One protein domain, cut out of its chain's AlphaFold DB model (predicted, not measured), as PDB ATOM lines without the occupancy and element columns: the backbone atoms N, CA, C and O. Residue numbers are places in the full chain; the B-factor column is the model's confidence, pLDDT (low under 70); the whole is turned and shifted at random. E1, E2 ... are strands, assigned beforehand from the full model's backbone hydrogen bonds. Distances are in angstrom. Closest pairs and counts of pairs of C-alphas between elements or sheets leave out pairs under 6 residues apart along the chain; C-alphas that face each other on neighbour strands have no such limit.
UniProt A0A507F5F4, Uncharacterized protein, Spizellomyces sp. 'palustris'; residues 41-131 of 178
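This is residues 41 to 131 of the 178 residues of an uncharacterized protein of Spizellomyces sp. 'palustris' (UniProt A0A507F5F4). With little regular structure, this is a strongly twisted five-stranded sheet, curled like part of a barrel, in which the long hairpin of E2 and E3 makes the middle, E1 and E4 lie beyond E2 and E5 lies beyond E3, with a long loop at each end, residues 59 to 79 and 94 to 110; residues 97 to 105 stick out. The 91 printed residues, 34 in named strands, are all strand in class; E1 to E5 follow in order, in a mixed sheet E4, E1, E2, E3, E5. It is loose, radius of gyration of the C-alphas 15.8 A, spanning 48 by 30 by 21 A.

Start at E3, residues 80 to 93, which bends by 63 degrees at residue 83. E2, residues 50 to 58, is its antiparallel hairpin partner, with N 53 and O 90 at 3.0 A, within hydrogen-bond range. E1, residues 41 to 45, forms a hairpin with E2, N 44 and O 52 at 3.0 A; E1, E2 and E3 make a meander, each strand antiparallel to the one before. Edge strand E4, residues 111 to 113, is parallel to E1, N 112 and O 43 at 2.9 A. Edge strand E5, residues 125 to 127, is antiparallel to E3, N 82 and O 126 at 2.9 A.

Find C-alpha 41 at (22.036, -44.464, -33.179), where E1 begins. E2 runs 26.1 A and E3 35.9 A; E5 ends at C-alpha 127, (29.991, -33.101, -33.115).

The C-alphas farthest apart, Pro 67 and Lys 98, are 49.5 A apart. The printed part has no cut; the links E2 to E3, E3 to E4 and E4 to E5 are long. Residues 97 to 104 have pLDDT under 70.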
ATOM      1  N   LYS A  41      22.689 -43.498 -32.293       87.50
ATOM      2  CA  LYS A  41      22.036 -44.464 -33.179       87.50
ATOM      3  C   LYS A  41      21.646 -43.770 -34.477       87.50
ATOM      4  O   LYS A  41      20.957 -42.761 -34.437       87.50
ATOM      5  N   LEU A  42      22.033 -44.352 -35.608       89.50
ATOM      6  CA  LEU A  42      21.615 -43.895 -36.935       89.50
ATOM      7  C   LEU A  42      20.626 -44.880 -37.543       89.50
ATOM      8  O   LEU A  42      20.834 -46.097 -37.491       89.50
ATOM      9  N   LEU A  43      19.568 -44.343 -38.144       91.19
ATOM     10  CA  LEU A  43      18.481 -45.121 -38.720       91.19
ATOM     11  C   LEU A  43      18.344 -44.812 -40.210       91.19
ATOM     12  O   LEU A  43      18.082 -43.677 -40.598       91.19
ATOM     13  N   TYR A  44      18.487 -45.840 -41.048       91.88
ATOM     14  CA  TYR A  44      18.285 -45.726 -42.494       91.88
ATOM     15  C   TYR A  44      17.059 -46.518 -42.926       91.88
ATOM     16  O   TYR A  44      16.948 -47.704 -42.613       91.88
ATOM     17  N   ARG A  45      16.161 -45.900 -43.696       91.50
ATOM     18  CA  ARG A  45      15.010 -46.589 -44.295       91.50
ATOM     19  C   ARG A  45      15.299 -46.964 -45.737       91.50
ATOM     20  O   ARG A  45      15.608 -46.115 -46.565       91.50
ATOM     21  N   THR A  46      15.138 -48.244 -46.034       90.56
ATOM     22  CA  THR A  46      15.254 -48.796 -47.385       90.56
ATOM     23  C   THR A  46      13.934 -48.684 -48.164       90.56
ATOM     24  O   THR A  46      12.864 -48.593 -47.552       90.56
ATOM     25  N   PRO A  47      13.973 -48.781 -49.508       90.19
ATOM     26  CA  PRO A  47      12.771 -48.798 -50.350       90.19
ATOM     27  C   PRO A  47      11.792 -49.936 -50.025       90.19
ATOM     28  O   PRO A  47      10.592 -49.794 -50.231       90.19
ATOM     29  N   ASN A  48      12.288 -51.047 -49.472       91.38
ATOM     30  CA  ASN A  48      11.482 -52.213 -49.091       91.38
ATOM     31  C   ASN A  48      10.831 -52.064 -47.703       91.38
ATOM     32  O   ASN A  48      10.437 -53.057 -47.097       91.38
ATOM     33  N   ASN A  49      10.751 -50.838 -47.179       88.25
ATOM     34  CA  ASN A  49      10.234 -50.535 -45.846       88.25
ATOM     35  C   ASN A  49      10.998 -51.260 -44.719       88.25
ATOM     36  O   ASN A  49      10.444 -51.624 -43.686       88.25
ATOM     37  N   THR A  50      12.295 -51.489 -44.915       90.25
ATOM     38  CA  THR A  50      13.179 -52.077 -43.900       90.25
ATOM     39  C   THR A  50      14.045 -50.980 -43.289       90.25
ATOM     40  O   THR A  50      14.645 -50.192 -44.023       90.25
ATOM     41  N   LEU A  51      14.112 -50.926 -41.964       90.88
ATOM     42  CA  LEU A  51      14.910 -49.994 -41.178       90.88
ATOM     43  C   LEU A  51      16.232 -50.660 -40.783       90.88
ATOM     44  O   LEU A  51      16.235 -51.690 -40.116       90.88
ATOM     45  N   ILE A  52      17.360 -50.084 -41.184       92.50
ATOM     46  CA  ILE A  52      18.693 -50.557 -40.804       92.50
ATOM     47  C   ILE A  52      19.197 -49.677 -39.664       92.50
ATOM     48  O   ILE A  52      19.285 -48.458 -39.819       92.50
ATOM     49  N   VAL A  53      19.541 -50.300 -38.538       92.00
ATOM     50  CA  VAL A  53      19.989 -49.597 -37.335       92.00
ATOM     51  C   VAL A  53      21.500 -49.735 -37.194       92.00
ATOM     52  O   VAL A  53      22.040 -50.847 -37.158       92.00
ATOM     53  N   TYR A  54      22.184 -48.602 -37.081       93.62
ATOM     54  CA  TYR A  54      23.616 -48.522 -36.821       93.62
ATOM     55  C   TYR A  54      23.870 -47.957 -35.424       93.62
ATOM     56  O   TYR A  54      23.225 -47.000 -35.008       93.62
ATOM     57  N   ALA A  55      24.833 -48.540 -34.712       93.31
ATOM     58  CA  ALA A  55      25.405 -47.967 -33.501       93.31
ATOM     59  C   ALA A  55      26.745 -47.318 -33.839       93.31
ATOM     60  O   ALA A  55      27.657 -48.009 -34.303       93.31
ATOM     61  N   CYS A  56      26.855 -46.017 -33.590       93.81
ATOM     62  CA  CYS A  56      28.068 -45.245 -33.817       93.81
ATOM     63  C   CYS A  56      28.766 -44.972 -32.487       93.81
ATOM     64  O   CYS A  56      28.170 -44.437 -31.550       93.81
ATOM     65  N   ASN A  57      30.033 -45.374 -32.414       92.62
ATOM     66  CA  ASN A  57      30.874 -45.202 -31.236       92.62
ATOM     67  C   ASN A  57      32.083 -44.340 -31.590       92.62
ATOM     68  O   ASN A  57      32.606 -44.453 -32.700       92.62
ATOM     69  N   ALA A  58      32.539 -43.532 -30.635       91.56
ATOM     70  CA  ALA A  58      33.792 -42.797 -30.756       91.56
ATOM     71  C   ALA A  58      34.969 -43.770 -30.913       91.56
ATOM     72  O   ALA A  58      35.121 -44.706 -30.125       91.56
ATOM     73  N   GLU A  59      35.794 -43.552 -31.935       92.69
ATOM     74  CA  GLU A  59      37.035 -44.306 -32.146       92.69
ATOM     75  C   GLU A  59      38.231 -43.645 -31.463       92.69
ATOM     76  O   GLU A  59      39.160 -44.329 -31.034       92.69
ATOM     77  N   ALA A  60      38.212 -42.318 -31.349       89.44
ATOM     78  CA  ALA A  60      39.260 -41.544 -30.699       89.44
ATOM     79  C   ALA A  60      38.675 -40.344 -29.948       89.44
ATOM     80  O   ALA A  60      37.468 -40.116 -29.943       89.44
ATOM     81  N   ALA A  61      39.553 -39.592 -29.285       87.31
ATOM     82  CA  ALA A  61      39.165 -38.396 -28.553       87.31
ATOM     83  C   ALA A  61      38.675 -37.282 -29.491       87.31
ATOM     84  O   ALA A  61      39.157 -37.136 -30.613       87.31
ATOM     85  N   CYS A  62      37.768 -36.459 -28.970       89.94
ATOM     86  CA  CYS A  62      37.328 -35.218 -29.589       89.94
ATOM     87  C   CYS A  62      38.506 -34.271 -29.850       89.94
ATOM     88  O   CYS A  62      39.318 -33.991 -28.959       89.94
ATOM     89  N   GLU A  63      38.577 -33.769 -31.079       90.81
ATOM     90  CA  GLU A  63      39.586 -32.846 -31.575       90.81
ATOM     91  C   GLU A  63      38.952 -31.516 -31.998       90.81
ATOM     92  O   GLU A  63      37.801 -31.441 -32.432       90.81
ATOM     93  N   THR A  64      39.712 -30.430 -31.881       92.06
ATOM     94  CA  THR A  64      39.263 -29.122 -32.365       92.06
ATOM     95  C   THR A  64      39.321 -29.090 -33.885       92.06
ATOM     96  O   THR A  64      40.337 -29.452 -34.480       92.06
ATOM     97  N   CYS A  65      38.257 -28.605 -34.522       93.75
ATOM     98  CA  CYS A  65      38.225 -28.475 -35.971       93.75
ATOM     99  C   CYS A  65      39.303 -27.498 -36.450       93.75
ATOM    100  O   CYS A  65      39.461 -26.390 -35.916       93.75
ATOM    101  N   SER A  66      40.035 -27.887 -37.495       94.00
ATOM    102  CA  SER A  66      41.026 -27.003 -38.103       94.00
ATOM    103  C   SER A  66      40.354 -25.760 -38.714       94.00
ATOM    104  O   SER A  66      39.155 -25.776 -39.009       94.00
ATOM    105  N   PRO A  67      41.090 -24.657 -38.959       94.88
ATOM    106  CA  PRO A  67      40.507 -23.436 -39.524       94.88
ATOM    107  C   PRO A  67      39.771 -23.641 -40.855       94.88
ATOM    108  O   PRO A  67      38.821 -22.915 -41.133       94.88
ATOM    109  N   VAL A  68      40.193 -24.629 -41.652       95.62
ATOM    110  CA  VAL A  68      39.583 -24.977 -42.946       95.62
ATOM    111  C   VAL A  68      38.302 -25.800 -42.760       95.62
ATOM    112  O   VAL A  68      37.379 -25.696 -43.557       95.62
ATOM    113  N   GLU A  69      38.214 -26.581 -41.684       94.31
ATOM    114  CA  GLU A  69      37.077 -27.463 -41.392       94.31
ATOM    115  C   GLU A  69      35.936 -26.762 -40.657       94.31
ATOM    116  O   GLU A  69      34.851 -27.322 -40.541       94.31
ATOM    117  N   LYS A  70      36.128 -25.524 -40.194       92.25
ATOM    118  CA  LYS A  70      35.089 -24.761 -39.481       92.25
ATOM    119  C   LYS A  70      33.795 -24.570 -40.276       92.25
ATOM    120  O   LYS A  70      32.762 -24.293 -39.679       92.25
ATOM    121  N   SER A  71      33.841 -24.683 -41.603       93.50
ATOM    122  CA  SER A  71      32.650 -24.610 -42.453       93.50
ATOM    123  C   SER A  71      31.871 -25.923 -42.540       93.50
ATOM    124  O   SER A  71      30.738 -25.898 -43.022       93.50
ATOM    125  N   LEU A  72      32.454 -27.052 -42.122       93.56
ATOM    126  CA  LEU A  72      31.768 -28.343 -42.097       93.56
ATOM    127  C   LEU A  72      30.630 -28.305 -41.079       93.56
ATOM    128  O   LEU A  72      30.795 -27.760 -39.989       93.56
ATOM    129  N   ASP A  73      29.496 -28.918 -41.417       92.44
ATOM    130  CA  ASP A  73      28.300 -28.897 -40.565       92.44
ATOM    131  C   ASP A  73      28.573 -29.458 -39.167       92.44
ATOM    132  O   ASP A  73      28.198 -28.833 -38.181       92.44
ATOM    133  N   VAL A  74      29.355 -30.539 -39.089       92.38
ATOM    134  CA  VAL A  74      29.796 -31.174 -37.835       92.38
ATOM    135  C   VAL A  74      30.575 -30.233 -36.904       92.38
ATOM    136  O   VAL A  74      30.596 -30.421 -35.695       92.38
ATOM    137  N   CYS A  75      31.213 -29.201 -37.459       93.38
ATOM    138  CA  CYS A  75      32.043 -28.257 -36.718       93.38
ATOM    139  C   CYS A  75      31.313 -26.952 -36.374       93.38
ATOM    140  O   CYS A  75      31.834 -26.165 -35.585       93.38
ATOM    141  N   LYS A  76      30.142 -26.672 -36.960       92.75
ATOM    142  CA  LYS A  76      29.419 -25.403 -36.751       92.75
ATOM    143  C   LYS A  76      28.962 -25.151 -35.307       92.75
ATOM    144  O   LYS A  76      29.085 -24.001 -34.883       92.75
ATOM    145  N   PRO A  77      28.426 -26.137 -34.562       89.81
ATOM    146  CA  PRO A  77      27.839 -25.856 -33.257       89.81
ATOM    147  C   PRO A  77      28.900 -25.683 -32.170       89.81
ATOM    148  O   PRO A  77      28.844 -24.716 -31.412       89.81
ATOM    149  N   THR A  78      29.889 -26.577 -32.118       89.81
ATOM    150  CA  THR A  78      30.869 -26.616 -31.018       89.81
ATOM    151  C   THR A  78      32.277 -26.201 -31.443       89.81
ATOM    152  O   THR A  78      33.101 -25.838 -30.603       89.81
ATOM    153  N   GLY A  79      32.583 -26.241 -32.744       92.81
ATOM    154  CA  GLY A  79      33.944 -26.070 -33.253       92.81
ATOM    155  C   GLY A  79      34.849 -27.285 -33.033       92.81
ATOM    156  O   GLY A  79      36.046 -27.187 -33.313       92.81
ATOM    157  N   ASN A  80      34.308 -28.407 -32.552       93.25
ATOM    158  CA  ASN A  80      35.042 -29.644 -32.315       93.25
ATOM    159  C   ASN A  80      34.337 -30.824 -32.988       93.25
ATOM    160  O   ASN A  80      33.122 -30.814 -33.182       93.25
ATOM    161  N   LYS A  81      35.114 -31.846 -33.331       93.81
ATOM    162  CA  LYS A  81      34.636 -33.077 -33.960       93.81
ATOM    163  C   LYS A  81      35.336 -34.275 -33.339       93.81
ATOM    164  O   LYS A  81      36.483 -34.174 -32.912       93.81
ATOM    165  N   GLU A  82      34.676 -35.419 -33.320       93.44
ATOM    166  CA  GLU A  82      35.303 -36.675 -32.919       93.44
ATOM    167  C   GLU A  82      35.099 -37.753 -33.981       93.44
ATOM    168  O   GLU A  82      34.038 -37.793 -34.619       93.44
ATOM    169  N   PRO A  83      36.112 -38.605 -34.220       94.44
ATOM    170  CA  PRO A  83      35.997 -39.667 -35.201       94.44
ATOM    171  C   PRO A  83      35.119 -40.785 -34.646       94.44
ATOM    172  O   PRO A  83      35.276 -41.209 -33.496       94.44
ATOM    173  N   ILE A  84      34.209 -41.280 -35.478       95.19
ATOM    174  CA  ILE A  84      33.264 -42.336 -35.120       95.19
ATOM    175  C   ILE A  84      33.298 -43.489 -36.109       95.19
ATOM    176  O   ILE A  84      33.486 -43.303 -37.310       95.19
ATOM    177  N   ALA A  85      33.011 -44.683 -35.592       95.25
ATOM    178  CA  ALA A  85      32.719 -45.852 -36.400       95.25
ATOM    179  C   ALA A  85      31.334 -46.394 -36.094       95.25
ATOM    180  O   ALA A  85      30.983 -46.720 -34.954       95.25
ATOM    181  N   CYS A  86      30.568 -46.539 -37.167       95.19
ATOM    182  CA  CYS A  86      29.222 -47.065 -37.138       95.19
ATOM    183  C   CYS A  86      29.226 -48.547 -37.511       95.19
ATOM    184  O   CYS A  86      29.734 -48.945 -38.560       95.19
ATOM    185  N   LYS A  87      28.626 -49.378 -36.656       95.12
ATOM    186  CA  LYS A  87      28.417 -50.808 -36.908       95.12
ATOM    187  C   LYS A  87      26.928 -51.093 -36.996       95.12
ATOM    188  O   LYS A  87      26.154 -50.591 -36.185       95.12
ATOM    189  N   ARG A  88      26.522 -51.907 -37.972       94.44
ATOM    190  CA  ARG A  88      25.135 -52.374 -38.071       94.44
ATOM    191  C   ARG A  88      24.827 -53.238 -36.850       94.44
ATOM    192  O   ARG A  88      25.548 -54.203 -36.605       94.44
ATOM    193  N   ILE A  89      23.777 -52.889 -36.116       93.81
ATOM    194  CA  ILE A  89      23.329 -53.644 -34.940       93.81
ATOM    195  C   ILE A  89      22.033 -54.400 -35.192       93.81
ATOM    196  O   ILE A  89      21.852 -55.462 -34.607       93.81
ATOM    197  N   ASP A  90      21.157 -53.887 -36.060       91.31
ATOM    198  CA  ASP A  90      19.855 -54.508 -36.291       91.31
ATOM    199  C   ASP A  90      19.271 -54.168 -37.671       91.31
ATOM    200  O   ASP A  90      19.743 -53.270 -38.381       91.31
ATOM    201  N   THR A  91      18.253 -54.917 -38.081       91.38
ATOM    202  CA  THR A  91      17.454 -54.684 -39.284       91.38
ATOM    203  C   THR A  91      15.997 -55.026 -38.988       91.38
ATOM    204  O   THR A  91      15.647 -56.189 -38.817       91.38
ATOM    205  N   VAL A  92      15.144 -54.006 -38.957       88.88
ATOM    206  CA  VAL A  92      13.729 -54.120 -38.591       88.88
ATOM    207  C   VAL A  92      12.871 -53.973 -39.841       88.88
ATOM    208  O   VAL A  92      12.953 -52.969 -40.544       88.88
ATOM    209  N   ASN A  93      12.027 -54.955 -40.135       88.62
ATOM    210  CA  ASN A  93      11.046 -54.838 -41.207       88.62
ATOM    211  C   ASN A  93       9.807 -54.101 -40.687       88.62
ATOM    212  O   ASN A  93       9.086 -54.633 -39.849       88.62
ATOM    213  N   LEU A  94       9.548 -52.890 -41.190       83.38
ATOM    214  CA  LEU A  94       8.436 -52.057 -40.718       83.38
ATOM    215  C   LEU A  94       7.066 -52.666 -41.045       83.38
ATOM    216  O   LEU A  94       6.078 -52.296 -40.421       83.38
ATOM    217  N   ASN A  95       6.999 -53.603 -41.995       85.12
ATOM    218  CA  ASN A  95       5.764 -54.325 -42.305       85.12
ATOM    219  C   ASN A  95       5.433 -55.397 -41.253       85.12
ATOM    220  O   ASN A  95       4.268 -55.751 -41.089       85.12
ATOM    221  N   ASP A  96       6.450 -55.914 -40.555       80.25
ATOM    222  CA  ASP A  96       6.290 -56.934 -39.514       80.25
ATOM    223  C   ASP A  96       6.007 -56.302 -38.145       80.25
ATOM    224  O   ASP A  96       5.450 -56.954 -37.255       80.25
ATOM    225  N   THR A  97       6.340 -55.016 -37.984       69.38
ATOM    226  CA  THR A  97       6.005 -54.218 -36.807       69.38
ATOM    227  C   THR A  97       4.500 -53.955 -36.794       69.38
ATOM    228  O   THR A  97       4.014 -52.932 -37.271       69.38
ATOM    229  N   LYS A  98       3.730 -54.915 -36.272       66.88
ATOM    230  CA  LYS A  98       2.307 -54.707 -35.991       66.88
ATOM    231  C   LYS A  98       2.162 -53.455 -35.127       66.88
ATOM    232  O   LYS A  98       2.922 -53.263 -34.185       66.88
ATOM    233  N   GLU A  99       1.176 -52.649 -35.493       59.59
ATOM    234  CA  GLU A  99       0.837 -51.258 -35.145       59.59
ATOM    235  C   GLU A  99       0.747 -50.889 -33.642       59.59
ATOM    236  O   GLU A  99       0.123 -49.895 -33.290       59.59
ATOM    237  N   HIS A 100       1.325 -51.661 -32.717       49.47
ATOM    238  CA  HIS A 100       1.065 -51.500 -31.289       49.47
ATOM    239  C   HIS A 100       2.232 -51.876 -30.366       49.47
ATOM    240  O   HIS A 100       2.022 -52.497 -29.328       49.47
ATOM    241  N   ASP A 101       3.460 -51.491 -30.714       56.09
ATOM    242  CA  ASP A 101       4.531 -51.433 -29.715       56.09
ATOM    243  C   ASP A 101       4.734 -49.967 -29.311       56.09
ATOM    244  O   ASP A 101       5.328 -49.171 -30.034       56.09
ATOM    245  N   GLU A 102       4.196 -49.591 -28.153       60.12
ATOM    246  CA  GLU A 102       4.327 -48.257 -27.536       60.12
ATOM    247  C   GLU A 102       5.792 -47.921 -27.168       60.12
ATOM    248  O   GLU A 102       6.111 -46.825 -26.720       60.12
ATOM    249  N   ASN A 103       6.713 -48.856 -27.413       60.84
ATOM    250  CA  ASN A 103       8.130 -48.775 -27.083       60.84
ATOM    251  C   ASN A 103       9.013 -48.484 -28.308       60.84
ATOM    252  O   ASN A 103      10.191 -48.842 -28.320       60.84
ATOM    253  N   VAL A 104       8.469 -47.894 -29.374       67.25
ATOM    254  CA  VAL A 104       9.261 -47.509 -30.548       67.25
ATOM    255  C   VAL A 104      10.205 -46.358 -30.170       67.25
ATOM    256  O   VAL A 104       9.805 -45.211 -30.025       67.25
ATOM    257  N   TRP A 105      11.489 -46.681 -30.006       71.38
ATOM    258  CA  TRP A 105      12.554 -45.755 -29.589       71.38
ATOM    259  C   TRP A 105      13.035 -44.786 -30.689       71.38
ATOM    260  O   TRP A 105      14.116 -44.216 -30.549       71.38
ATOM    261  N   TRP A 106      12.316 -44.649 -31.806       76.31
ATOM    262  CA  TRP A 106      12.731 -43.819 -32.942       76.31
ATOM    263  C   TRP A 106      11.621 -42.875 -33.392       76.31
ATOM    264  O   TRP A 106      10.452 -43.258 -33.424       76.31
ATOM    265  N   SER A 107      12.004 -41.655 -33.774       80.31
ATOM    266  CA  SER A 107      11.094 -40.680 -34.371       80.31
ATOM    267  C   SER A 107      11.181 -40.749 -35.902       80.31
ATOM    268  O   SER A 107      12.273 -40.962 -36.438       80.31
ATOM    269  N   PRO A 108      10.071 -40.602 -36.652       78.62
ATOM    270  CA  PRO A 108      10.093 -40.581 -38.119       78.62
ATOM    271  C   PRO A 108      11.024 -39.517 -38.721       78.62
ATOM    272  O   PRO A 108      11.507 -39.700 -39.836       78.62
ATOM    273  N   GLU A 109      11.274 -38.428 -37.995       84.38
ATOM    274  CA  GLU A 109      12.136 -37.315 -38.394       84.38
ATOM    275  C   GLU A 109      13.627 -37.685 -38.394       84.38
ATOM    276  O   GLU A 109      14.400 -37.098 -39.148       84.38
ATOM    277  N   ASP A 110      14.018 -38.696 -37.614       82.62
ATOM    278  CA  ASP A 110      15.410 -39.143 -37.469       82.62
ATOM    279  C   ASP A 110      15.806 -40.191 -38.526       82.62
ATOM    280  O   ASP A 110      16.927 -40.709 -38.538       82.62
ATOM    281  N   VAL A 111      14.869 -40.563 -39.404       88.00
ATOM    282  CA  VAL A 111      15.047 -41.642 -40.375       88.00
ATOM    283  C   VAL A 111      15.580 -41.096 -41.694       88.00
ATOM    284  O   VAL A 111      14.898 -40.370 -42.418       88.00
ATOM    285  N   ILE A 112      16.780 -41.535 -42.065       90.38
ATOM    286  CA  ILE A 112      17.434 -41.125 -43.306       90.38
ATOM    287  C   ILE A 112      16.949 -42.032 -44.453       90.38
ATOM    288  O   ILE A 112      17.120 -43.256 -44.382       90.38
ATOM    289  N   PRO A 113      16.341 -41.488 -45.523       90.06
ATOM    290  CA  PRO A 113      15.946 -42.288 -46.676       90.06
ATOM    291  C   PRO A 113      17.184 -42.781 -47.435       90.06
ATOM    292  O   PRO A 113      18.096 -42.009 -47.726       90.06
ATOM    293  N   LEU A 114      17.211 -44.074 -47.761       91.56
ATOM    294  CA  LEU A 114      18.288 -44.693 -48.525       91.56
ATOM    295  C   LEU A 114      17.886 -44.868 -49.993       91.56
ATOM    296  O   LEU A 114      16.855 -45.472 -50.299       91.56
ATOM    297  N   ASP A 115      18.738 -44.385 -50.898       90.50
ATOM    298  CA  ASP A 115      18.561 -44.566 -52.338       90.50
ATOM    299  C   ASP A 115      18.652 -46.057 -52.730       90.50
ATOM    300  O   ASP A 115      19.529 -46.781 -52.246       90.50
ATOM    301  N   PRO A 116      17.805 -46.537 -53.661       88.88
ATOM    302  CA  PRO A 116      17.874 -47.910 -54.147       88.88
ATOM    303  C   PRO A 116      19.223 -48.190 -54.823       88.88
ATOM    304  O   PRO A 116      19.613 -47.511 -55.772       88.88
ATOM    305  N   GLY A 117      19.920 -49.227 -54.355       86.75
ATOM    306  CA  GLY A 117      21.185 -49.685 -54.940       86.75
ATOM    307  C   GLY A 117      22.425 -48.885 -54.529       86.75
ATOM    308  O   GLY A 117      23.488 -49.120 -55.101       86.75
ATOM    309  N   LYS A 118      22.317 -47.969 -53.555       87.62
ATOM    310  CA  LYS A 118      23.475 -47.314 -52.931       87.62
ATOM    311  C   LYS A 118      23.661 -47.784 -51.495       87.62
ATOM    312  O   LYS A 118      22.694 -47.947 -50.751       87.62
ATOM    313  N   ASP A 119      24.918 -47.943 -51.103       87.25
ATOM    314  CA  ASP A 119      25.274 -48.174 -49.708       87.25
ATOM    315  C   ASP A 119      25.069 -46.890 -48.882       87.25
ATOM    316  O   ASP A 119      25.280 -45.784 -49.396       87.25
ATOM    317  N   PRO A 120      24.653 -46.998 -47.606       87.44
ATOM    318  CA  PRO A 120      24.498 -45.840 -46.737       87.44
ATOM    319  C   PRO A 120      25.851 -45.165 -46.513       87.44
ATOM    320  O   PRO A 120      26.817 -45.801 -46.092       87.44
ATOM    321  N   ILE A 121      25.904 -43.858 -46.765       89.25
ATOM    322  CA  ILE A 121      27.064 -43.032 -46.428       89.25
ATOM    323  C   ILE A 121      27.037 -42.830 -44.916       89.25
ATOM    324  O   ILE A 121      26.253 -42.029 -44.409       89.25
ATOM    325  N   LEU A 122      27.855 -43.602 -44.204       92.88
ATOM    326  CA  LEU A 122      27.989 -43.504 -42.755       92.88
ATOM    327  C   LEU A 122      28.886 -42.306 -42.408       92.88
ATOM    328  O   LEU A 122      29.952 -42.158 -43.017       92.88
ATOM    329  N   PRO A 123      28.492 -41.452 -41.449       93.38
ATOM    330  CA  PRO A 123      29.341 -40.364 -41.008       93.38
ATOM    331  C   PRO A 123      30.588 -40.933 -40.334       93.38
ATOM    332  O   PRO A 123      30.521 -41.871 -39.543       93.38
ATOM    333  N   THR A 124      31.734 -40.347 -40.655       94.56
ATOM    334  CA  THR A 124      33.016 -40.674 -40.014       94.56
ATOM    335  C   THR A 124      33.335 -39.728 -38.860       94.56
ATOM    336  O   THR A 124      34.271 -39.971 -38.108       94.56
ATOM    337  N   TRP A 125      32.580 -38.636 -38.737       94.81
ATOM    338  CA  TRP A 125      32.766 -37.586 -37.743       94.81
ATOM    339  C   TRP A 125      31.415 -37.193 -37.166       94.81
ATOM    340  O   TRP A 125      30.440 -37.097 -37.914       94.81
ATOM    341  N   ARG A 126      31.383 -36.904 -35.868       92.94
ATOM    342  CA  ARG A 126      30.245 -36.251 -35.213       92.94
ATOM    343  C   ARG A 126      30.705 -35.078 -34.361       92.94
ATOM    344  O   ARG A 126      31.894 -34.948 -34.063       92.94
ATOM    345  N   GLU A 127      29.756 -34.223 -34.011       92.38
ATOM    346  CA  GLU A 127      29.991 -33.101 -33.115       92.38
ATOM    347  C   GLU A 127      30.269 -33.602 -31.696       92.38
ATOM    348  O   GLU A 127      29.755 -34.633 -31.262       92.38
ATOM    349  N   CYS A 128      31.117 -32.878 -30.976       89.69
ATOM    350  CA  CYS A 128      31.428 -33.170 -29.586       89.69
ATOM    351  C   CYS A 128      31.612 -31.870 -28.804       89.69
ATOM    352  O   CYS A 128      32.188 -30.900 -29.304       89.69
ATOM    353  N   ASP A 129      31.132 -31.854 -27.564       81.44
ATOM    354  CA  ASP A 129      31.262 -30.692 -26.680       81.44
ATOM    355  C   ASP A 129      32.617 -30.668 -25.950       81.44
ATOM    356  O   ASP A 129      33.150 -29.597 -25.651       81.44
ATOM    357  N   LEU A 130      33.195 -31.844 -25.669       75.31
ATOM    358  CA  LEU A 130      34.306 -32.003 -24.727       75.31
ATOM    359  C   LEU A 130      35.594 -32.412 -25.450       75.31
ATOM    360  O   LEU A 130      35.802 -33.582 -25.765       75.31
ATOM    361  N   VAL A 131      36.513 -31.465 -25.654       71.94
ATOM    362  CA  VAL A 131      37.885 -31.780 -26.086       71.94
ATOM    363  C   VAL A 131      38.662 -32.288 -24.874       71.94
ATOM    364  O   VAL A 131      39.069 -31.500 -24.016       71.94
TER     365      VAL A 131